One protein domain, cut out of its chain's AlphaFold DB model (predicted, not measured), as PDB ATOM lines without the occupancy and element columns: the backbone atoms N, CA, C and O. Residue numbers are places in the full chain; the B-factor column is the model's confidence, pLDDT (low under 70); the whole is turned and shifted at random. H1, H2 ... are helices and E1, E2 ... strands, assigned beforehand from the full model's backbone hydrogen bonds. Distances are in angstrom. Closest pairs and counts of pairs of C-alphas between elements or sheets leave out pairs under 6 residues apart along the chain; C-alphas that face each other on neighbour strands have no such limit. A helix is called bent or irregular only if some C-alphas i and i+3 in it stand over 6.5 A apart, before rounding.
ATOM      1  N   PRO A  35     -35.024 -26.475  -9.911       71.50
ATOM      2  CA  PRO A  35     -34.007 -25.674 -10.560       71.50
ATOM      3  C   PRO A  35     -33.883 -24.305  -9.880       71.50
ATOM      4  O   PRO A  35     -34.870 -23.639  -9.547       71.50
ATOM      5  N   ILE A  36     -32.639 -23.874  -9.685       77.06
ATOM      6  CA  ILE A  36     -32.271 -22.533  -9.239       77.06
ATOM      7  C   ILE A  36     -31.483 -21.847 -10.348       77.06
ATOM      8  O   ILE A  36     -30.395 -22.283 -10.718       77.06
ATOM      9  N   TYR A  37     -32.000 -20.718 -10.820       79.62
ATOM     10  CA  TYR A  37     -31.327 -19.832 -11.756       79.62
ATOM     11  C   TYR A  37     -30.570 -18.753 -10.996       79.62
ATOM     12  O   TYR A  37     -31.139 -17.988 -10.221       79.62
ATOM     13  N   SER A  38     -29.269 -18.681 -11.228       81.94
ATOM     14  CA  SER A  38     -28.387 -17.656 -10.680       81.94
ATOM     15  C   SER A  38     -28.030 -16.679 -11.791       81.94
ATOM     16  O   SER A  38     -27.455 -17.083 -12.798       81.94
ATOM     17  N   VAL A  39     -28.392 -15.409 -11.629       82.69
ATOM     18  CA  VAL A  39     -28.138 -14.343 -12.605       82.69
ATOM     19  C   VAL A  39     -26.968 -13.500 -12.137       82.69
ATOM     20  O   VAL A  39     -27.057 -12.828 -11.109       82.69
ATOM     21  N   PHE A  40     -25.899 -13.497 -12.920       81.88
ATOM     22  CA  PHE A  40     -24.672 -12.755 -12.673       81.88
ATOM     23  C   PHE A  40     -24.625 -11.520 -13.568       81.88
ATOM     24  O   PHE A  40     -24.865 -11.617 -14.769       81.88
ATOM     25  N   SER A  41     -24.320 -10.356 -13.000       81.00
ATOM     26  CA  SER A  41     -24.210  -9.089 -13.739       81.00
ATOM     27  C   SER A  41     -22.765  -8.599 -13.800       81.00
ATOM     28  O   SER A  41     -22.035  -8.746 -12.817       81.00
ATOM     29  N   ASN A  42     -22.405  -7.958 -14.919       76.31
ATOM     30  CA  ASN A  42     -21.104  -7.322 -15.161       76.31
ATOM     31  C   ASN A  42     -19.932  -8.288 -14.954       76.31
ATOM     32  O   ASN A  42     -19.107  -8.110 -14.056       76.31
ATOM     33  N   LEU A  43     -19.888  -9.345 -15.767       77.62
ATOM     34  CA  LEU A  43     -18.829 -10.338 -15.653       77.62
ATOM     35  C   LEU A  43     -17.496  -9.781 -16.150       77.62
ATOM     36  O   LEU A  43     -17.355  -9.413 -17.314       77.62
ATOM     37  N   ASN A  44     -16.499  -9.790 -15.272       78.75
ATOM     38  CA  ASN A  44     -15.132  -9.399 -15.586       78.75
ATOM     39  C   ASN A  44     -14.219 -10.615 -15.463       78.75
ATOM     40  O   ASN A  44     -14.168 -11.261 -14.413       78.75
ATOM     41  N   ARG A  45     -13.505 -10.949 -16.543       75.62
ATOM     42  CA  ARG A  45     -12.576 -12.082 -16.547       75.62
ATOM     43  C   ARG A  45     -11.423 -11.809 -15.587       75.62
ATOM     44  O   ARG A  45     -10.798 -10.754 -15.660       75.62
ATOM     45  N   VAL A  46     -11.112 -12.786 -14.746       73.56
ATOM     46  CA  VAL A  46      -9.929 -12.740 -13.888       73.56
ATOM     47  C   VAL A  46      -8.726 -13.210 -14.708       73.56
ATOM     48  O   VAL A  46      -8.761 -14.282 -15.317       73.56
ATOM     49  N   ALA A  47      -7.677 -12.388 -14.786       59.03
ATOM     50  CA  ALA A  47      -6.395 -12.825 -15.325       59.03
ATOM     51  C   ALA A  47      -5.697 -13.679 -14.261       59.03
ATOM     52  O   ALA A  47      -5.516 -13.226 -13.133       59.03
ATOM     53  N   TYR A  48      -5.329 -14.911 -14.609       55.44
ATOM     54  CA  TYR A  48      -4.427 -15.698 -13.778       55.44
ATOM     55  C   TYR A  48      -3.018 -15.140 -13.988       55.44
ATOM     56  O   TYR A  48      -2.510 -15.179 -15.107       55.44
ATOM     57  N   ASP A  60      -8.931 -18.309   1.206       49.66
ATOM     58  CA  ASP A  60      -7.712 -17.736   1.781       49.66
ATOM     59  C   ASP A  60      -7.444 -18.494   3.095       49.66
ATOM     60  O   ASP A  60      -8.144 -18.283   4.087       49.66
ATOM     61  N   ARG A  61      -6.505 -19.454   3.093       42.84
ATOM     62  CA  ARG A  61      -6.210 -20.296   4.270       42.84
ATOM     63  C   ARG A  61      -5.639 -19.492   5.438       42.84
ATOM     64  O   ARG A  61      -5.869 -19.877   6.583       42.84
ATOM     65  N   GLU A  62      -4.954 -18.385   5.166       42.59
ATOM     66  CA  GLU A  62      -4.377 -17.520   6.197       42.59
ATOM     67  C   GLU A  62      -5.436 -16.606   6.821       42.59
ATOM     68  O   GLU A  62      -5.446 -16.402   8.035       42.59
ATOM     69  N   LYS A  63      -6.382 -16.104   6.015       43.41
ATOM     70  CA  LYS A  63      -7.446 -15.190   6.469       43.41
ATOM     71  C   LYS A  63      -8.788 -15.869   6.740       43.41
ATOM     72  O   LYS A  63      -9.722 -15.196   7.173       43.41
ATOM     73  N   ARG A  64      -8.902 -17.178   6.477       42.31
ATOM     74  CA  ARG A  64     -10.137 -17.986   6.555       42.31
ATOM     75  C   ARG A  64     -11.338 -17.313   5.879       42.31
ATOM     76  O   ARG A  64     -12.433 -17.282   6.443       42.31
ATOM     77  N   LYS A  65     -11.146 -16.718   4.697       38.88
ATOM     78  CA  LYS A  65     -12.185 -15.910   4.038       38.88
ATOM     79  C   LYS A  65     -12.346 -16.273   2.566       38.88
ATOM     80  O   LYS A  65     -11.367 -16.507   1.862       38.88
ATOM     81  N   PHE A  66     -13.599 -16.297   2.121       46.38
ATOM     82  CA  PHE A  66     -13.963 -16.463   0.719       46.38
ATOM     83  C   PHE A  66     -13.588 -15.192  -0.054       46.38
ATOM     84  O   PHE A  66     -13.967 -14.092   0.364       46.38
ATOM     85  N   ILE A  67     -12.857 -15.311  -1.165       51.69
ATOM     86  CA  ILE A  67     -12.666 -14.171  -2.077       51.69
ATOM     87  C   ILE A  67     -13.999 -14.003  -2.818       51.69
ATOM     88  O   ILE A  67     -14.418 -14.874  -3.572       51.69
ATOM     89  N   GLY A  68     -14.745 -12.950  -2.483       60.44
ATOM     90  CA  GLY A  68     -16.152 -12.783  -2.856       60.44
ATOM     91  C   GLY A  68     -16.422 -12.679  -4.364       60.44
ATOM     92  O   GLY A  68     -15.554 -12.294  -5.143       60.44
ATOM     93  N   ASN A  69     -17.662 -13.011  -4.730       72.12
ATOM     94  CA  ASN A  69     -18.320 -12.789  -6.019       72.12
ATOM     95  C   ASN A  69     -17.615 -13.305  -7.293       72.12
ATOM     96  O   ASN A  69     -17.311 -12.513  -8.186       72.12
ATOM     97  N   SER A  70     -17.396 -14.618  -7.433       72.69
ATOM     98  CA  SER A  70     -17.042 -15.207  -8.738       72.69
ATOM     99  C   SER A  70     -17.848 -16.428  -9.129       72.69
ATOM    100  O   SER A  70     -18.473 -17.086  -8.297       72.69
ATOM    101  N   ILE A  71     -17.804 -16.707 -10.428       73.19
ATOM    102  CA  ILE A  71     -18.282 -17.926 -11.060       73.19
ATOM    103  C   ILE A  71     -17.136 -18.567 -11.850       73.19
ATOM    104  O   ILE A  71     -16.411 -17.894 -12.589       73.19
ATOM    105  N   TYR A  72     -17.000 -19.882 -11.698       76.62
ATOM    106  CA  TYR A  72     -16.083 -20.709 -12.473       76.62
ATOM    107  C   TYR A  72     -16.844 -21.455 -13.571       76.62
ATOM    108  O   TYR A  72     -17.845 -22.121 -13.302       76.62
ATOM    109  N   ILE A  73     -16.353 -21.371 -14.807       73.81
ATOM    110  CA  ILE A  73     -16.973 -22.034 -15.957       73.81
ATOM    111  C   ILE A  73     -16.360 -23.430 -16.116       73.81
ATOM    112  O   ILE A  73     -15.320 -23.612 -16.760       73.81
ATOM    113  N   SER A  74     -17.003 -24.414 -15.474       63.91
ATOM    114  CA  SER A  74     -16.571 -25.818 -15.493       63.91
ATOM    115  C   SER A  74     -16.788 -26.475 -16.863       63.91
ATOM    116  O   SER A  74     -17.629 -26.056 -17.655       63.91
ATOM    117  N   GLN A  75     -15.980 -27.495 -17.160       53.00
ATOM    118  CA  GLN A  75     -15.734 -28.047 -18.498       53.00
ATOM    119  C   GLN A  75     -16.949 -28.629 -19.247       53.00
ATOM    120  O   GLN A  75     -16.782 -28.983 -20.414       53.00
ATOM    121  N   ILE A  76     -18.127 -28.763 -18.631       49.94
ATOM    122  CA  ILE A  76     -19.124 -29.720 -19.128       49.94
ATOM    123  C   ILE A  76     -20.105 -29.121 -20.151       49.94
ATOM    124  O   ILE A  76     -20.258 -29.742 -21.190       49.94
ATOM    125  N   ASP A  77     -20.640 -27.901 -20.013       48.62
ATOM    126  CA  ASP A  77     -21.718 -27.448 -20.925       48.62
ATOM    127  C   ASP A  77     -21.652 -25.959 -21.326       48.62
ATOM    128  O   ASP A  77     -22.655 -25.247 -21.327       48.62
ATOM    129  N   SER A  78     -20.479 -25.426 -21.696       48.53
ATOM    130  CA  SER A  78     -20.412 -24.058 -22.244       48.53
ATOM    131  C   SER A  78     -20.974 -24.029 -23.675       48.53
ATOM    132  O   SER A  78     -20.250 -24.212 -24.654       48.53
ATOM    133  N   LEU A  79     -22.274 -23.777 -23.810       51.06
ATOM    134  CA  LEU A  79     -22.946 -23.566 -25.102       51.06
ATOM    135  C   LEU A  79     -22.475 -22.328 -25.852       51.06
ATOM    136  O   LEU A  79     -22.837 -22.109 -27.006       51.06
ATOM    137  N   THR A  80     -21.692 -21.501 -25.179       55.34
ATOM    138  CA  THR A  80     -21.297 -20.196 -25.657       55.34
ATOM    139  C   THR A  80     -19.780 -20.157 -25.787       55.34
ATOM    140  O   THR A  80     -19.039 -20.460 -24.857       55.34
ATOM    141  N   THR A  81     -19.298 -19.749 -26.962       62.66
ATOM    142  CA  THR A  81     -17.887 -19.367 -27.177       62.66
ATOM    143  C   THR A  81     -17.502 -18.103 -26.400       62.66
ATOM    144  O   THR A  81     -16.351 -17.675 -26.429       62.66
ATOM    145  N   GLU A  82     -18.477 -17.494 -25.724       72.56
ATOM    146  CA  GLU A  82     -18.378 -16.250 -24.968       72.56
ATOM    147  C   GLU A  82     -17.574 -16.410 -23.682       72.56
ATOM    148  O   GLU A  82     -16.920 -15.463 -23.247       72.56
ATOM    149  N   PHE A  83     -17.579 -17.611 -23.105       74.25
ATOM    150  CA  PHE A  83     -16.807 -17.918 -21.914       74.25
ATOM    151  C   PHE A  83     -15.733 -18.954 -22.236       74.25
ATOM    152  O   PHE A  83     -16.055 -20.106 -22.539       74.25
ATOM    153  N   PRO A  84     -14.442 -18.574 -22.175       71.56
ATOM    154  CA  PRO A  84     -13.365 -19.534 -22.308       71.56
ATOM    155  C   PRO A  84     -13.487 -20.607 -21.228       71.56
ATOM    156  O   PRO A  84     -13.757 -20.320 -20.061       71.56
ATOM    157  N   ARG A  85     -13.265 -21.856 -21.625       71.62
ATOM    158  CA  ARG A  85     -13.286 -22.995 -20.704       71.62
ATOM    159  C   ARG A  85     -12.241 -22.813 -19.605       71.62
ATOM    160  O   ARG A  85     -11.129 -22.374 -19.889       71.62
ATOM    161  N   GLY A  86     -12.603 -23.161 -18.369       72.38
ATOM    162  CA  GLY A  86     -11.718 -23.030 -17.207       72.38
ATOM    163  C   GLY A  86     -11.435 -21.583 -16.794       72.38
ATOM    164  O   GLY A  86     -10.591 -21.344 -15.932       72.38
ATOM    165  N   ALA A  87     -12.114 -20.602 -17.397       75.69
ATOM    166  CA  ALA A  87     -12.000 -19.221 -16.968       75.69
ATOM    167  C   ALA A  87     -12.850 -18.964 -15.721       75.69
ATOM    168  O   ALA A  87     -13.946 -19.509 -15.552       75.69
ATOM    169  N   GLU A  88     -12.336 -18.079 -14.877       77.69
ATOM    170  CA  GLU A  88     -13.072 -17.506 -13.764       77.69
ATOM    171  C   GLU A  88     -13.493 -16.074 -14.106       77.69
ATOM    172  O   GLU A  88     -12.744 -15.302 -14.719       77.69
ATOM    173  N   PHE A  89     -14.705 -15.725 -13.688       78.31
ATOM    174  CA  PHE A  89     -15.252 -14.388 -13.829       78.31
ATOM    175  C   PHE A  89     -15.700 -13.861 -12.477       78.31
ATOM    176  O   PHE A  89     -16.375 -14.557 -11.722       78.31
ATOM    177  N   MET A  90     -15.362 -12.610 -12.192       81.94
ATOM    178  CA  MET A  90     -15.965 -11.861 -11.099       81.94
ATOM    179  C   MET A  90     -17.272 -11.220 -11.549       81.94
ATOM    180  O   MET A  90     -17.383 -10.805 -12.699       81.94
ATOM    181  N   TYR A  91     -18.231 -11.109 -10.635       80.88
ATOM    182  CA  TYR A  91     -19.498 -10.420 -10.868       80.88
ATOM    183  C   TYR A  91     -19.727  -9.304  -9.848       80.88
ATOM    184  O   TYR A  91     -19.341  -9.405  -8.684       80.88
ATOM    185  N   ASP A  92     -20.445  -8.264 -10.261       79.06
ATOM    186  CA  ASP A  92     -20.853  -7.192  -9.346       79.06
ATOM    187  C   ASP A  92     -22.054  -7.615  -8.495       79.06
ATOM    188  O   ASP A  92     -22.188  -7.241  -7.329       79.06
ATOM    189  N   ARG A  93     -22.949  -8.412  -9.090       78.81
ATOM    190  CA  ARG A  93     -24.200  -8.850  -8.469       78.81
ATOM    191  C   ARG A  93     -24.562 -10.266  -8.898       78.81
ATOM    192  O   ARG A  93     -24.462 -10.588 -10.080       78.81
ATOM    193  N   CYS A  94     -25.041 -11.056  -7.940       82.00
ATOM    194  CA  CYS A  94     -25.714 -12.331  -8.170       82.00
ATOM    195  C   CYS A  94     -27.131 -12.271  -7.588       82.00
ATOM    196  O   CYS A  94     -27.326 -11.769  -6.478       82.00
ATOM    197  N   ILE A  95     -28.117 -12.758  -8.338       78.81
ATOM    198  CA  ILE A  95     -29.491 -12.958  -7.869       78.81
ATOM    199  C   ILE A  95     -29.842 -14.425  -8.075       78.81
ATOM    200  O   ILE A  95     -29.726 -14.925  -9.189       78.81
ATOM    201  N   HIS A  96     -30.295 -15.092  -7.017       78.06
ATOM    202  CA  HIS A  96     -30.779 -16.467  -7.091       78.06
ATOM    203  C   HIS A  96     -32.299 -16.482  -7.190       78.06
ATOM    204  O   HIS A  96     -32.984 -15.804  -6.423       78.06
ATOM    205  N   TYR A  97     -32.807 -17.282  -8.114       72.94
ATOM    206  CA  TYR A  97     -34.222 -17.470  -8.358       72.94
ATOM    207  C   TYR A  97     -34.535 -18.962  -8.380       72.94
ATOM    208  O   TYR A  97     -34.004 -19.697  -9.206       72.94
ATOM    209  N   SER A  98     -35.363 -19.418  -7.443       73.06
ATOM    210  CA  SER A  98     -35.778 -20.817  -7.362       73.06
ATOM    211  C   SER A  98     -37.129 -20.995  -8.039       73.06
ATOM    212  O   SER A  98     -38.081 -20.289  -7.711       73.06
ATOM    213  N   LEU A  99     -37.221 -21.979  -8.931       71.06
ATOM    214  CA  LEU A  99     -38.478 -22.447  -9.513       71.06
ATOM    215  C   LEU A  99     -39.104 -23.575  -8.679       71.06
ATOM    216  O   LEU A  99     -39.654 -24.527  -9.217       71.06
ATOM    217  N   ALA A 100     -39.038 -23.474  -7.348       58.88
ATOM    218  CA  ALA A 100     -39.703 -24.423  -6.448       58.88
ATOM    219  C   ALA A 100     -41.242 -24.316  -6.460       58.88
ATOM    220  O   ALA A 100     -41.927 -25.049  -5.750       58.88
ATOM    221  N   VAL A 101     -41.793 -23.387  -7.243       55.47
ATOM    222  CA  VAL A 101     -43.232 -23.252  -7.454       55.47
ATOM    223  C   VAL A 101     -43.603 -24.181  -8.606       55.47
ATOM    224  O   VAL A 101     -43.411 -23.846  -9.772       55.47
ATOM    225  N   GLY A 102     -44.034 -25.397  -8.274       53.72
ATOM    226  CA  GLY A 102     -44.487 -26.359  -9.273       53.72
ATOM    227  C   GLY A 102     -45.786 -25.885  -9.919       53.72
ATOM    228  O   GLY A 102     -46.743 -25.601  -9.208       53.72
ATOM    229  N   CYS A 103     -45.840 -25.874 -11.249       57.44
ATOM    230  CA  CYS A 103     -47.034 -25.539 -12.027       57.44
ATOM    231  C   CYS A 103     -48.096 -26.636 -11.840       57.44
ATOM    232  O   CYS A 103     -48.091 -27.642 -12.560       57.44
ATOM    233  N   GLU A 104     -48.929 -26.513 -10.803       58.69
ATOM    234  CA  GLU A 104     -49.854 -27.565 -10.348       58.69
ATOM    235  C   GLU A 104     -49.149 -28.913 -10.063       58.69
ATOM    236  O   GLU A 104     -49.699 -29.992 -10.286       58.69
ATOM    237  N   GLY A 105     -47.903 -28.863  -9.576       59.69
ATOM    238  CA  GLY A 105     -47.092 -30.055  -9.291       59.69
ATOM    239  C   GLY A 105     -46.332 -30.639 -10.489       59.69
ATOM    240  O   GLY A 105     -45.821 -31.752 -10.386       59.69
ATOM    241  N   ARG A 106     -46.240 -29.912 -11.612       65.81
ATOM    242  CA  ARG A 106     -45.380 -30.249 -12.763       65.81
ATOM    243  C   ARG A 106     -44.088 -29.428 -12.769       65.81
ATOM    244  O   ARG A 106     -44.069 -28.308 -12.256       65.81
ATOM    245  N   ASP A 107     -43.037 -29.966 -13.392       78.19
ATOM    246  CA  ASP A 107     -41.808 -29.211 -13.656       78.19
ATOM    247  C   ASP A 107     -42.096 -28.082 -14.655       78.19
ATOM    248  O   ASP A 107     -42.761 -28.279 -15.678       78.19
ATOM    249  N   TRP A 108     -41.604 -26.881 -14.364       85.69
ATOM    250  CA  TRP A 108     -41.805 -25.716 -15.222       85.69
ATOM    251  C   TRP A 108     -41.235 -25.925 -16.639       85.69
ATOM    252  O   TRP A 108     -41.852 -25.486 -17.613       85.69
ATOM    253  N   HIS A 109     -40.115 -26.645 -16.783       85.50
ATOM    254  CA  HIS A 109     -39.532 -26.989 -18.083       85.50
ATOM    255  C   HIS A 109     -40.437 -27.914 -18.891       85.50
ATOM    256  O   HIS A 109     -40.519 -27.752 -20.107       85.50
ATOM    257  N   ASP A 110     -41.151 -28.840 -18.244       84.56
ATOM    258  CA  ASP A 110     -42.102 -29.722 -18.929       84.56
ATOM    259  C   ASP A 110     -43.285 -28.923 -19.478       84.56
ATOM    260  O   ASP A 110     -43.715 -29.131 -20.614       84.56
ATOM    261  N   VAL A 111     -43.793 -27.965 -18.695       88.69
ATOM    262  CA  VAL A 111     -44.872 -27.071 -19.143       88.69
ATOM    263  C   VAL A 111     -44.392 -26.171 -20.283       88.69
ATOM    264  O   VAL A 111     -45.110 -26.009 -21.272       88.69
ATOM    265  N   LEU A 112     -43.165 -25.641 -20.203       91.19
ATOM    266  CA  LEU A 112     -42.557 -24.863 -21.283       91.19
ATOM    267  C   LEU A 112     -42.390 -25.704 -22.556       91.19
ATOM    268  O   LEU A 112     -42.783 -25.265 -23.638       91.19
ATOM    269  N   ALA A 113     -41.854 -26.919 -22.434       89.38
ATOM    270  CA  ALA A 113     -41.670 -27.843 -23.545       89.38
ATOM    271  C   ALA A 113     -43.010 -28.179 -24.208       89.38
ATOM    272  O   ALA A 113     -43.137 -28.091 -25.429       89.38
ATOM    273  N   GLN A 114     -44.041 -28.467 -23.408       89.88
ATOM    274  CA  GLN A 114     -45.397 -28.694 -23.902       89.88
ATOM    275  C   GLN A 114     -45.948 -27.466 -24.638       89.88
ATOM    276  O   GLN A 114     -46.586 -27.613 -25.684       89.88
ATOM    277  N   MET A 115     -45.696 -26.255 -24.123       92.81
ATOM    278  CA  MET A 115     -46.141 -25.015 -24.758       92.81
ATOM    279  C   MET A 115     -45.566 -24.869 -26.163       92.81
ATOM    280  O   MET A 115     -46.319 -24.548 -27.084       92.81
ATOM    281  N   VAL A 116     -44.269 -25.130 -26.329       92.44
ATOM    282  CA  VAL A 116     -43.567 -24.950 -27.607       92.44
ATOM    283  C   VAL A 116     -43.551 -26.193 -28.494       92.44
ATOM    284  O   VAL A 116     -42.991 -26.161 -29.585       92.44
ATOM    285  N   GLY A 117     -44.187 -27.282 -28.054       88.56
ATOM    286  CA  GLY A 117     -44.209 -28.551 -28.782       88.56
ATOM    287  C   GLY A 117     -42.860 -29.276 -28.795       88.56
ATOM    288  O   GLY A 117     -42.623 -30.101 -29.673       88.56
ATOM    289  N   PHE A 118     -41.971 -28.983 -27.844       85.81
ATOM    290  CA  PHE A 118     -40.684 -29.654 -27.719       85.81
ATOM    291  C   PHE A 118     -40.847 -31.036 -27.085       85.81
ATOM    292  O   PHE A 118     -41.462 -31.180 -26.027       85.81
ATOM    293  N   HIS A 119     -40.253 -32.055 -27.708       78.06
ATOM    294  CA  HIS A 119     -40.228 -33.410 -27.169       78.06
ATOM    295  C   HIS A 119     -38.788 -33.832 -26.823       78.06
ATOM    296  O   HIS A 119     -37.971 -33.966 -27.737       78.06
ATOM    297  N   PRO A 120     -38.459 -34.102 -25.543       62.91
ATOM    298  CA  PRO A 120     -37.091 -34.433 -25.123       62.91
ATOM    299  C   PRO A 120     -36.522 -35.684 -25.805       62.91
ATOM    300  O   PRO A 120     -35.342 -35.723 -26.141       62.91
ATOM    301  N   ALA A 121     -37.369 -36.693 -26.048       59.03
ATOM    302  CA  ALA A 121     -36.996 -37.939 -26.724       59.03
ATOM    303  C   ALA A 121     -36.990 -37.825 -28.258       59.03
ATOM    304  O   ALA A 121     -36.497 -38.721 -28.938       59.03
ATOM    305  N   GLY A 122     -37.549 -36.738 -28.797       57.62
ATOM    306  CA  GLY A 122     -37.660 -36.493 -30.232       57.62
ATOM    307  C   GLY A 122     -36.463 -35.767 -30.827       57.62
ATOM    308  O   GLY A 122     -36.443 -35.635 -32.038       57.62
ATOM    309  N   GLY A 123     -35.521 -35.308 -29.984       53.50
ATOM    310  CA  GLY A 123     -34.244 -34.692 -30.349       53.50
ATOM    311  C   GLY A 123     -34.318 -33.797 -31.582       53.50
ATOM    312  O   GLY A 123     -34.165 -34.298 -32.683       53.50
ATOM    313  N   ALA A 124     -34.488 -32.483 -31.401       56.38
ATOM    314  CA  ALA A 124     -34.450 -31.526 -32.509       56.38
ATOM    315  C   ALA A 124     -33.283 -31.842 -33.457       56.38
ATOM    316  O   ALA A 124     -32.120 -31.827 -33.014       56.38
ATOM    317  N   GLU A 125     -33.603 -32.141 -34.719       55.06
ATOM    318  CA  GLU A 125     -32.623 -32.565 -35.715       55.06
ATOM    319  C   GLU A 125     -31.468 -31.544 -35.769       55.06
ATOM    320  O   GLU A 125     -31.653 -30.350 -35.471       55.06
ATOM    321  N   PRO A 126     -30.232 -31.964 -36.091       53.41
ATOM    322  CA  PRO A 126     -29.125 -31.032 -36.249       53.41
ATOM    323  C   PRO A 126     -29.489 -29.933 -37.262       53.41
ATOM    324  O   PRO A 126     -29.645 -30.200 -38.449       53.41
ATOM    325  N   GLY A 127     -29.623 -28.691 -36.788       56.38
ATOM    326  CA  GLY A 127     -30.009 -27.536 -37.608       56.38
ATOM    327  C   GLY A 127     -31.466 -27.083 -37.475       56.38
ATOM    328  O   GLY A 127     -31.788 -26.010 -37.976       56.38
ATOM    329  N   GLU A 128     -32.328 -27.822 -36.772       66.94
ATOM    330  CA  GLU A 128     -33.678 -27.350 -36.457       66.94
ATOM    331  C   GLU A 128     -33.628 -26.298 -35.336       66.94
ATOM    332  O   GLU A 128     -33.119 -26.538 -34.227       66.94
ATOM    333  N   GLU A 129     -34.121 -25.102 -35.654       70.94
ATOM    334  CA  GLU A 129     -34.220 -23.987 -34.722       70.94
ATOM    335  C   GLU A 129     -35.464 -24.166 -33.853       70.94
ATOM    336  O   GLU A 129     -36.598 -23.969 -34.285       70.94
ATOM    337  N   VAL A 130     -35.233 -24.594 -32.613       82.69
ATOM    338  CA  VAL A 130     -36.289 -24.841 -31.633       82.69
ATOM    339  C   VAL A 130     -36.265 -23.742 -30.564       82.69
ATOM    340  O   VAL A 130     -35.192 -23.464 -30.002       82.69
ATOM    341  N   PRO A 131     -37.424 -23.138 -30.235       91.00
ATOM    342  CA  PRO A 131     -37.538 -22.200 -29.124       91.00
ATOM    343  C   PRO A 131     -37.048 -22.815 -27.813       91.00
ATOM    344  O   PRO A 131     -37.323 -23.976 -27.514       91.00
ATOM    345  N   PHE A 132     -36.318 -22.036 -27.018       91.31
ATOM    346  CA  PHE A 132     -35.818 -22.421 -25.696       91.31
ATOM    347  C   PHE A 132     -34.900 -23.656 -25.666       91.31
ATOM    348  O   PHE A 132     -34.670 -24.226 -24.597       91.31
ATOM    349  N   ARG A 133     -34.322 -24.079 -26.803       86.31
ATOM    350  CA  ARG A 133     -33.416 -25.246 -26.889       86.31
ATOM    351  C   ARG A 133     -32.274 -25.201 -25.868       86.31
ATOM    352  O   ARG A 133     -31.814 -26.243 -25.412       86.31
ATOM    353  N   GLU A 134     -31.797 -24.014 -25.519       86.25
ATOM    354  CA  GLU A 134     -30.727 -23.780 -24.550       86.25
ATOM    355  C   GLU A 134     -31.109 -24.244 -23.141       86.25
ATOM    356  O   GLU A 134     -30.260 -24.787 -22.441       86.25
ATOM    357  N   ILE A 135     -32.372 -24.084 -22.742       87.25
ATOM    358  CA  ILE A 135     -32.855 -24.446 -21.401       87.25
ATOM    359  C   ILE A 135     -33.650 -25.756 -21.381       87.25
ATOM    360  O   ILE A 135     -33.758 -26.375 -20.331       87.25
ATOM    361  N   LEU A 136     -34.173 -26.214 -22.526       86.38
ATOM    362  CA  LEU A 136     -34.956 -27.453 -22.623       86.38
ATOM    363  C   LEU A 136     -34.126 -28.696 -22.970       86.38
ATOM    364  O   LEU A 136     -34.532 -29.817 -22.669       86.38
ATOM    365  N   HIS A 137     -32.976 -28.542 -23.631       81.12
ATOM    366  CA  HIS A 137     -32.192 -29.696 -24.068       81.12
ATOM    367  C   HIS A 137     -31.407 -30.318 -22.892       81.12
ATOM    368  O   HIS A 137     -30.638 -29.604 -22.249       81.12
ATOM    369  N   PRO A 138     -31.488 -31.639 -22.636       74.81
ATOM    370  CA  PRO A 138     -30.878 -32.277 -21.458       74.81
ATOM    371  C   PRO A 138     -29.378 -32.020 -21.275       74.81
ATOM    372  O   PRO A 138     -28.919 -31.803 -20.163       74.81
ATOM    373  N   SER A 139     -28.609 -31.972 -22.366       72.56
ATOM    374  CA  SER A 139     -27.164 -31.669 -22.330       72.56
ATOM    375  C   SER A 139     -26.838 -30.171 -22.188       72.56
ATOM    376  O   SER A 139     -25.748 -29.733 -22.533       72.56
ATOM    377  N   ARG A 140     -27.838 -29.339 -21.910       72.62
ATOM    378  CA  ARG A 140     -27.758 -27.872 -21.956       72.62
ATOM    379  C   ARG A 140     -28.442 -27.229 -20.763       72.62
ATOM    380  O   ARG A 140     -28.149 -26.086 -20.439       72.62
ATOM    381  N   THR A 141     -29.330 -27.964 -20.105       70.81
ATOM    382  CA  THR A 141     -30.112 -27.497 -18.963       70.81
ATOM    383  C   THR A 141     -29.215 -27.080 -17.794       70.81
ATOM    384  O   THR A 141     -29.499 -26.085 -17.152       70.81
ATOM    385  N   SER A 142     -28.082 -27.743 -17.551       69.94
ATOM    386  CA  SER A 142     -27.165 -27.382 -16.446       69.94
ATOM    387  C   SER A 142     -26.031 -26.429 -16.864       69.94
ATOM    388  O   SER A 142     -25.026 -26.285 -16.167       69.94
ATOM    389  N   ALA A 143     -26.164 -25.788 -18.030       75.56
ATOM    390  CA  ALA A 143     -25.148 -24.909 -18.593       75.56
ATOM    391  C   ALA A 143     -25.086 -23.532 -17.911       75.56
ATOM    392  O   ALA A 143     -26.008 -23.075 -17.233       75.56
ATOM    393  N   THR A 144     -23.986 -22.820 -18.177       84.31
ATOM    394  CA  THR A 144     -23.929 -21.364 -18.000       84.31
ATOM    395  C   THR A 144     -24.237 -20.670 -19.326       84.31
ATOM    396  O   THR A 144     -23.535 -20.849 -20.324       84.31
ATOM    397  N   TYR A 145     -25.285 -19.856 -19.324       86.81
ATOM    398  CA  TYR A 145     -25.775 -19.091 -20.463       86.81
ATOM    399  C   TYR A 145     -25.115 -17.713 -20.489       86.81
ATOM    400  O   TYR A 145     -25.336 -16.897 -19.595       86.81
ATOM    401  N   GLY A 146     -24.294 -17.468 -21.510       87.44
ATOM    402  CA  GLY A 146     -23.668 -16.168 -21.759       87.44
ATOM    403  C   GLY A 146     -24.581 -15.174 -22.472       87.44
ATOM    404  O   GLY A 146     -25.724 -15.513 -22.790       87.44
ATOM    405  N   PRO A 147     -24.094 -13.946 -22.718       89.50
ATOM    406  CA  PRO A 147     -24.898 -12.865 -23.279       89.50
ATOM    407  C   PRO A 147     -25.620 -13.202 -24.592       89.50
ATOM    408  O   PRO A 147     -26.788 -12.849 -24.730       89.50
ATOM    409  N   LYS A 148     -24.994 -13.922 -25.532       89.19
ATOM    410  CA  LYS A 148     -25.617 -14.329 -26.806       89.19
ATOM    411  C   LYS A 148     -26.719 -15.354 -26.592       89.19
ATOM    412  O   LYS A 148     -27.798 -15.203 -27.156       89.19
ATOM    413  N   ALA A 149     -26.470 -16.381 -25.776       88.75
ATOM    414  CA  ALA A 149     -27.508 -17.361 -25.445       88.75
ATOM    415  C   ALA A 149     -28.679 -16.689 -24.714       88.75
ATOM    416  O   ALA A 149     -29.837 -16.944 -25.028       88.75
ATOM    417  N   ALA A 150     -28.376 -15.779 -23.786       91.50
ATOM    418  CA  ALA A 150     -29.376 -14.992 -23.081       91.50
ATOM    419  C   ALA A 150     -30.167 -14.077 -24.029       91.50
ATOM    420  O   ALA A 150     -31.379 -13.977 -23.893       91.50
ATOM    421  N   GLN A 151     -29.518 -13.446 -25.011       93.25
ATOM    422  CA  GLN A 151     -30.192 -12.625 -26.017       93.25
ATOM    423  C   GLN A 151     -31.171 -13.452 -26.855       93.25
ATOM    424  O   GLN A 151     -32.331 -13.070 -26.972       93.25
ATOM    425  N   LYS A 152     -30.737 -14.605 -27.372       92.62
ATOM    426  CA  LYS A 152     -31.613 -15.514 -28.123       92.62
ATOM    427  C   LYS A 152     -32.802 -15.964 -27.272       92.62
ATOM    428  O   LYS A 152     -33.936 -15.954 -27.736       92.62
ATOM    429  N   LEU A 153     -32.570 -16.302 -26.003       93.81
ATOM    430  CA  LEU A 153     -33.651 -16.666 -25.084       93.81
ATOM    431  C   LEU A 153     -34.631 -15.508 -24.860       93.81
ATOM    432  O   LEU A 153     -35.829 -15.745 -24.833       93.81
ATOM    433  N   VAL A 154     -34.162 -14.262 -24.741       95.62
ATOM    434  CA  VAL A 154     -35.048 -13.083 -24.658       95.62
ATOM    435  C   VAL A 154     -35.931 -12.962 -25.903       95.62
ATOM    436  O   VAL A 154     -37.112 -12.645 -25.777       95.62
ATOM    437  N   GLU A 155     -35.381 -13.232 -27.086       96.12
ATOM    438  CA  GLU A 155     -36.135 -13.238 -28.344       96.12
ATOM    439  C   GLU A 155     -37.198 -14.350 -28.354       96.12
ATOM    440  O   GLU A 155     -38.354 -14.076 -28.683       96.12
ATOM    441  N   ASP A 156     -36.862 -15.559 -27.891       96.56
ATOM    442  CA  ASP A 156     -37.835 -16.645 -27.712       96.56
ATOM    443  C   ASP A 156     -38.936 -16.264 -26.709       96.56
ATOM    444  O   ASP A 156     -40.125 -16.428 -26.993       96.56
ATOM    445  N   PHE A 157     -38.562 -15.719 -25.544       96.94
ATOM    446  CA  PHE A 157     -39.512 -15.285 -24.517       96.94
ATOM    447  C   PHE A 157     -40.481 -14.232 -25.074       96.94
ATOM    448  O   PHE A 157     -41.686 -14.312 -24.833       96.94
ATOM    449  N   ALA A 158     -39.981 -13.276 -25.858       97.50
ATOM    450  CA  ALA A 158     -40.810 -12.262 -26.497       97.50
ATOM    451  C   ALA A 158     -41.739 -12.854 -27.573       97.50
ATOM    452  O   ALA A 158     -42.911 -12.488 -27.637       97.50
ATOM    453  N   ALA A 159     -41.245 -13.788 -28.392       97.56
ATOM    454  CA  ALA A 159     -42.028 -14.424 -29.452       97.56
ATOM    455  C   ALA A 159     -43.190 -15.278 -28.911       97.56
ATOM    456  O   ALA A 159     -44.233 -15.385 -29.559       97.56
ATOM    457  N   TRP A 160     -43.029 -15.862 -27.722       97.19
ATOM    458  CA  TRP A 160     -44.013 -16.758 -27.104       97.19
ATOM    459  C   TRP A 160     -44.851 -16.110 -25.987       97.19
ATOM    460  O   TRP A 160     -45.720 -16.769 -25.414       97.19
ATOM    461  N   GLU A 161     -44.654 -14.816 -25.720       96.81
ATOM    462  CA  GLU A 161     -45.274 -14.059 -24.620       96.81
ATOM    463  C   GLU A 161     -46.807 -14.174 -24.584       96.81
ATOM    464  O   GLU A 161     -47.389 -14.512 -23.553       96.81
ATOM    465  N   GLU A 162     -47.482 -13.928 -25.711       96.81
ATOM    466  CA  GLU A 162     -48.952 -13.952 -25.760       96.81
ATOM    467  C   GLU A 162     -49.520 -15.344 -25.480       96.81
ATOM    468  O   GLU A 162     -50.551 -15.476 -24.822       96.81
ATOM    469  N   ARG A 163     -48.822 -16.397 -25.920       96.38
ATOM    470  CA  ARG A 163     -49.226 -17.772 -25.628       96.38
ATOM    471  C   ARG A 163     -48.982 -18.115 -24.163       96.38
ATOM    472  O   ARG A 163     -49.856 -18.713 -23.542       96.38
ATOM    473  N   ALA A 164     -47.843 -17.713 -23.602       94.31
ATOM    474  CA  ALA A 164     -47.483 -18.005 -22.217       94.31
ATOM    475  C   ALA A 164     -48.503 -17.456 -21.208       94.31
ATOM    476  O   ALA A 164     -48.828 -18.146 -20.243       94.31
ATOM    477  N   LYS A 165     -49.073 -16.271 -21.472       94.19
ATOM    478  CA  LYS A 165     -50.108 -15.641 -20.629       94.19
ATOM    479  C   LYS A 165     -51.362 -16.491 -20.431       94.19
ATOM    480  O   LYS A 165     -52.042 -16.334 -19.421       94.19
ATOM    481  N   THR A 166     -51.703 -17.339 -21.401       94.56
ATOM    482  CA  THR A 166     -52.967 -18.095 -21.406       94.56
ATOM    483  C   THR A 166     -52.779 -19.609 -21.407       94.56
ATOM    484  O   THR A 166     -53.769 -20.333 -21.399       94.56
ATOM    485  N   PHE A 167     -51.542 -20.107 -21.501       91.88
ATOM    486  CA  PHE A 167     -51.284 -21.527 -21.751       91.88
ATOM    487  C   PHE A 167     -51.506 -22.419 -20.525       91.88
ATOM    488  O   PHE A 167     -52.012 -23.531 -20.661       91.88
ATOM    489  N   ALA A 168     -51.108 -21.944 -19.348       88.00
ATOM    490  CA  ALA A 168     -51.132 -22.710 -18.107       88.00
ATOM    491  C   ALA A 168     -51.606 -21.830 -16.939       88.00
ATOM    492  O   ALA A 168     -52.283 -20.821 -17.139       88.00
ATOM    493  N   ASP A 169     -51.285 -22.240 -15.717       86.00
ATOM    494  CA  ASP A 169     -51.626 -21.512 -14.505       86.00
ATOM    495  C   ASP A 169     -50.841 -20.180 -14.363       86.00
ATOM    496  O   ASP A 169     -49.825 -19.951 -15.032       86.00
ATOM    497  N   PRO A 170     -51.297 -19.261 -13.493       86.94
ATOM    498  CA  PRO A 170     -50.605 -17.993 -13.261       86.94
ATOM    499  C   PRO A 170     -49.177 -18.130 -12.708       86.94
ATOM    500  O   PRO A 170     -48.383 -17.203 -12.872       86.94
ATOM    501  N   GLU A 171     -48.839 -19.242 -12.048       84.00
ATOM    502  CA  GLU A 171     -47.502 -19.473 -11.487       84.00
ATOM    503  C   GLU A 171     -46.499 -19.773 -12.606       84.00
ATOM    504  O   GLU A 171     -45.403 -19.205 -12.612       84.00
ATOM    505  N   PHE A 172     -46.913 -20.543 -13.620       87.50
ATOM    506  CA  PHE A 172     -46.151 -20.740 -14.851       87.50
ATOM    507  C   PHE A 172     -45.805 -19.407 -15.518       87.50
ATOM    508  O   PHE A 172     -44.634 -19.164 -15.826       87.50
ATOM    509  N   TYR A 173     -46.799 -18.532 -15.725       90.25
ATOM    510  CA  TYR A 173     -46.560 -17.244 -16.381       90.25
ATOM    511  C   TYR A 173     -45.682 -16.318 -15.531       90.25
ATOM    512  O   TYR A 173     -44.804 -15.640 -16.063       90.25
ATOM    513  N   LEU A 174     -45.853 -16.318 -14.205       87.12
ATOM    514  CA  LEU A 174     -44.983 -15.552 -13.315       87.12
ATOM    515  C   LEU A 174     -43.520 -16.003 -13.443       87.12
ATOM    516  O   LEU A 174     -42.633 -15.162 -13.585       87.12
ATOM    517  N   ALA A 175     -43.272 -17.315 -13.444       86.50
ATOM    518  CA  ALA A 175     -41.943 -17.881 -13.657       86.50
ATOM    519  C   ALA A 175     -41.382 -17.565 -15.052       86.50
ATOM    520  O   ALA A 175     -40.217 -17.181 -15.171       86.50
ATOM    521  N   TYR A 176     -42.220 -17.653 -16.086       91.38
ATOM    522  CA  TYR A 176     -41.880 -17.297 -17.464       91.38
ATOM    523  C   TYR A 176     -41.415 -15.840 -17.577       91.38
ATOM    524  O   TYR A 176     -40.332 -15.560 -18.093       91.38
ATOM    525  N   TRP A 177     -42.196 -14.910 -17.026       91.19
ATOM    526  CA  TRP A 177     -41.875 -13.485 -17.025       91.19
ATOM    527  C   TRP A 177     -40.590 -13.179 -16.242       91.19
ATOM    528  O   TRP A 177     -39.745 -12.401 -16.697       91.19
ATOM    529  N   TRP A 178     -40.406 -13.818 -15.082       87.81
ATOM    530  CA  TRP A 178     -39.194 -13.662 -14.276       87.81
ATOM    531  C   TRP A 178     -37.945 -14.132 -15.017       87.81
ATOM    532  O   TRP A 178     -36.954 -13.402 -15.061       87.81
ATOM    533  N   LEU A 179     -37.990 -15.311 -15.640       89.88
ATOM    534  CA  LEU A 179     -36.863 -15.824 -16.415       89.88
ATOM    535  C   LEU A 179     -36.541 -14.943 -17.621       89.88
ATOM    536  O   LEU A 179     -35.367 -14.656 -17.853       89.88
ATOM    537  N   SER A 180     -37.554 -14.438 -18.329       93.38
ATOM    538  CA  SER A 180     -37.357 -13.450 -19.396       93.38
ATOM    539  C   SER A 180     -36.567 -12.231 -18.895       93.38
ATOM    540  O   SER A 180     -35.585 -11.810 -19.512       93.38
ATOM    541  N   CYS A 181     -36.901 -11.722 -17.703       90.19
ATOM    542  CA  CYS A 181     -36.163 -10.629 -17.068       90.19
ATOM    543  C   CYS A 181     -34.723 -11.032 -16.691       90.19
ATOM    544  O   CYS A 181     -33.790 -10.259 -16.920       90.19
ATOM    545  N   CYS A 182     -34.517 -12.235 -16.145       88.50
ATOM    546  CA  CYS A 182     -33.194 -12.779 -15.822       88.50
ATOM    547  C   CYS A 182     -32.274 -12.813 -17.052       88.50
ATOM    548  O   CYS A 182     -31.160 -12.281 -17.010       88.50
ATOM    549  N   PHE A 183     -32.752 -13.375 -18.163       91.69
ATOM    550  CA  PHE A 183     -32.001 -13.406 -19.418       91.69
ATOM    551  C   PHE A 183     -31.842 -12.007 -20.029       91.69
ATOM    552  O   PHE A 183     -30.778 -11.694 -20.558       91.69
ATOM    553  N   GLY A 184     -32.821 -11.113 -19.856       91.94
ATOM    554  CA  GLY A 184     -32.721  -9.703 -20.248       91.94
ATOM    555  C   GLY A 184     -31.635  -8.915 -19.507       91.94
ATOM    556  O   GLY A 184     -31.085  -7.952 -20.045       91.94
ATOM    557  N   HIS A 185     -31.299  -9.313 -18.279       88.00
ATOM    558  CA  HIS A 185     -30.140  -8.781 -17.566       88.00
ATOM    559  C   HIS A 185     -28.834  -9.411 -18.059       88.00
ATOM    560  O   HIS A 185     -27.872  -8.689 -18.316       88.00
ATOM    561  N   ALA A 186     -28.799 -10.735 -18.220       88.44
ATOM    562  CA  ALA A 186     -27.598 -11.443 -18.655       88.44
ATOM    563  C   ALA A 186     -27.169 -11.093 -20.091       88.44
ATOM    564  O   ALA A 186     -25.974 -11.031 -20.371       88.44
ATOM    565  N   SER A 187     -28.111 -10.766 -20.979       90.69
ATOM    566  CA  SER A 187     -27.808 -10.321 -22.348       90.69
ATOM    567  C   SER A 187     -26.992  -9.022 -22.403       90.69
ATOM    568  O   SER A 187     -26.337  -8.745 -23.404       90.69
ATOM    569  N   LYS A 188     -26.952  -8.246 -21.311       89.38
ATOM    570  CA  LYS A 188     -26.209  -6.980 -21.191       89.38
ATOM    571  C   LYS A 188     -24.797  -7.152 -20.611       89.38
ATOM    572  O   LYS A 188     -24.283  -6.234 -19.979       89.38
ATOM    573  N   GLY A 189     -24.171  -8.314 -20.805       82.75
ATOM    574  CA  GLY A 189     -22.811  -8.597 -20.314       82.75
ATOM    575  C   GLY A 189     -22.764  -9.363 -18.987       82.75
ATOM    576  O   GLY A 189     -21.832  -9.201 -18.197       82.75
ATOM    577  N   GLY A 190     -23.786 -10.172 -18.720       87.44
ATOM    578  CA  GLY A 190     -23.865 -11.067 -17.572       87.44
ATOM    579  C   GLY A 190     -23.882 -12.542 -17.971       87.44
ATOM    580  O   GLY A 190     -23.534 -12.907 -19.092       87.44
ATOM    581  N   ALA A 191     -24.311 -13.392 -17.043       88.25
ATOM    582  CA  ALA A 191     -24.625 -14.791 -17.321       88.25
ATOM    583  C   ALA A 191     -25.801 -15.273 -16.478       88.25
ATOM    584  O   ALA A 191     -26.100 -14.703 -15.429       88.25
ATOM    585  N   VAL A 192     -26.420 -16.367 -16.907       87.81
ATOM    586  CA  VAL A 192     -27.343 -17.146 -16.080       87.81
ATOM    587  C   VAL A 192     -26.781 -18.553 -15.921       87.81
ATOM    588  O   VAL A 192     -26.385 -19.160 -16.907       87.81
ATOM    589  N   GLN A 193     -26.747 -19.086 -14.707       85.31
ATOM    590  CA  GLN A 193     -26.441 -20.496 -14.455       85.31
ATOM    591  C   GLN A 193     -27.664 -21.165 -13.852       85.31
ATOM    592  O   GLN A 193     -28.221 -20.648 -12.883       85.31
ATOM    593  N   MET A 194     -28.053 -22.315 -14.392       80.56
ATOM    594  CA  MET A 194     -29.061 -23.159 -13.768       80.56
ATOM    595  C   MET A 194     -28.388 -24.283 -12.985       80.56
ATOM    596  O   MET A 194     -27.557 -25.009 -13.521       80.56
ATOM    597  N   ASN A 195     -28.767 -24.423 -11.718       74.62
ATOM    598  CA  ASN A 195     -28.302 -25.485 -10.838       74.62
ATOM    599  C   ASN A 195     -29.507 -26.252 -10.296       74.62
ATOM    600  O   ASN A 195     -30.497 -25.643  -9.890       74.62
ATOM    601  N   TRP A 196     -29.408 -27.576 -10.241       70.06
ATOM    602  CA  TRP A 196     -30.382 -28.411  -9.546       70.06
ATOM    603  C   TRP A 196     -29.983 -28.516  -8.081       70.06
ATOM    604  O   TRP A 196     -28.846 -28.873  -7.774       70.06
ATOM    605  N   VAL A 197     -30.902 -28.181  -7.180       60.91
ATOM    606  CA  VAL A 197     -30.686 -28.358  -5.743       60.91
ATOM    607  C   VAL A 197     -31.590 -29.480  -5.262       60.91
ATOM    608  O   VAL A 197     -32.813 -29.387  -5.376       60.91
ATOM    609  N   GLU A 198     -30.969 -30.548  -4.761       51.44
ATOM    610  CA  GLU A 198     -31.657 -31.586  -3.995       51.44
ATOM    611  C   GLU A 198     -32.116 -30.979  -2.662       51.44
ATOM    612  O   GLU A 198     -31.350 -30.268  -2.005       51.44
TER     613      GLU A 198
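This is residues 35 to 48 and 60 to 198 of the 199 residues of an uncharacterized protein of Cupriavidus metallidurans (strain ATCC 43123 / DSM 2839 / NBRC 102507 / CH34) (UniProt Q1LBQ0). A three-stranded sheet, E4 - E1 - E5, has H4 along one face; H3 folds back beside H4, and H1 stands across the turn of this helical hairpin, with short H2 next to H1. Toward the opposite end lies a small strand hairpin, E2 and E3, and an arm, residues 60 to 66, sticks out. The 153 printed residues, with four named helices and five named strands in the order E1 E2 E3 E4 H1 H2 H3 H4 E5, are mixed in class; both sheets are antiparallel. The whole is compact, radius of gyration of the C-alphas 16.3 A, but elongated, 54 by 33 by 28 A.

E1, residues 35 to 41, spans 19.5 A from C-alpha 35 at (-34.007, -25.674, -10.560). E4 is residues 93 to 98; E5, residues 191 to 197, spans 18.8 A and ends at (-30.686, -28.358, -5.743). H4, residues 170 to 186, spans 24.5 A, and H3, residues 147 to 167, 27.8 A. H1 is residues 108 to 116, H2 133 to 136, E2 70 to 72, E3 88 to 90.

N 38 and O 193 join E1 to E5 within hydrogen-bond range at 2.8 A, as N 39 and O 95 join E1 to E4 at 2.8 A. H4 on one face of the sheet makes two layers, helix over sheet, at a height over the sheet of 10.2 A; the closest C-alphas of E1 and H4 are those of Val 39 and Cys 182, 6.2 A apart. H3 touches H4, Ala 150 and Phe 183 closest by C-alphas at 4.8 A, a shallow tilt of 19 degrees, opposite ways. H3 is irregular, C-alphas 159 and 162 being 7.9 A apart, with a kink of 61 degrees near residue 160. H1 only just touches H2, C-alphas 109 and 136 closest at 6.5 A. N 71 and O 89 pair E2 with E3 at 2.9 A. Every O i to N i+4 pair is within range in H1 and H4, 14 of 17 in H3; H2 is too short for one.

Residues 49 to 59 are not printed, a gap of 16.0 A between C-alphas 48 and 60. The links E2 to E3 and H1 to H2 are long. Mean pLDDT of the printed part is 77.0; residues 60 to 68 and 120 to 128 are among those under 70.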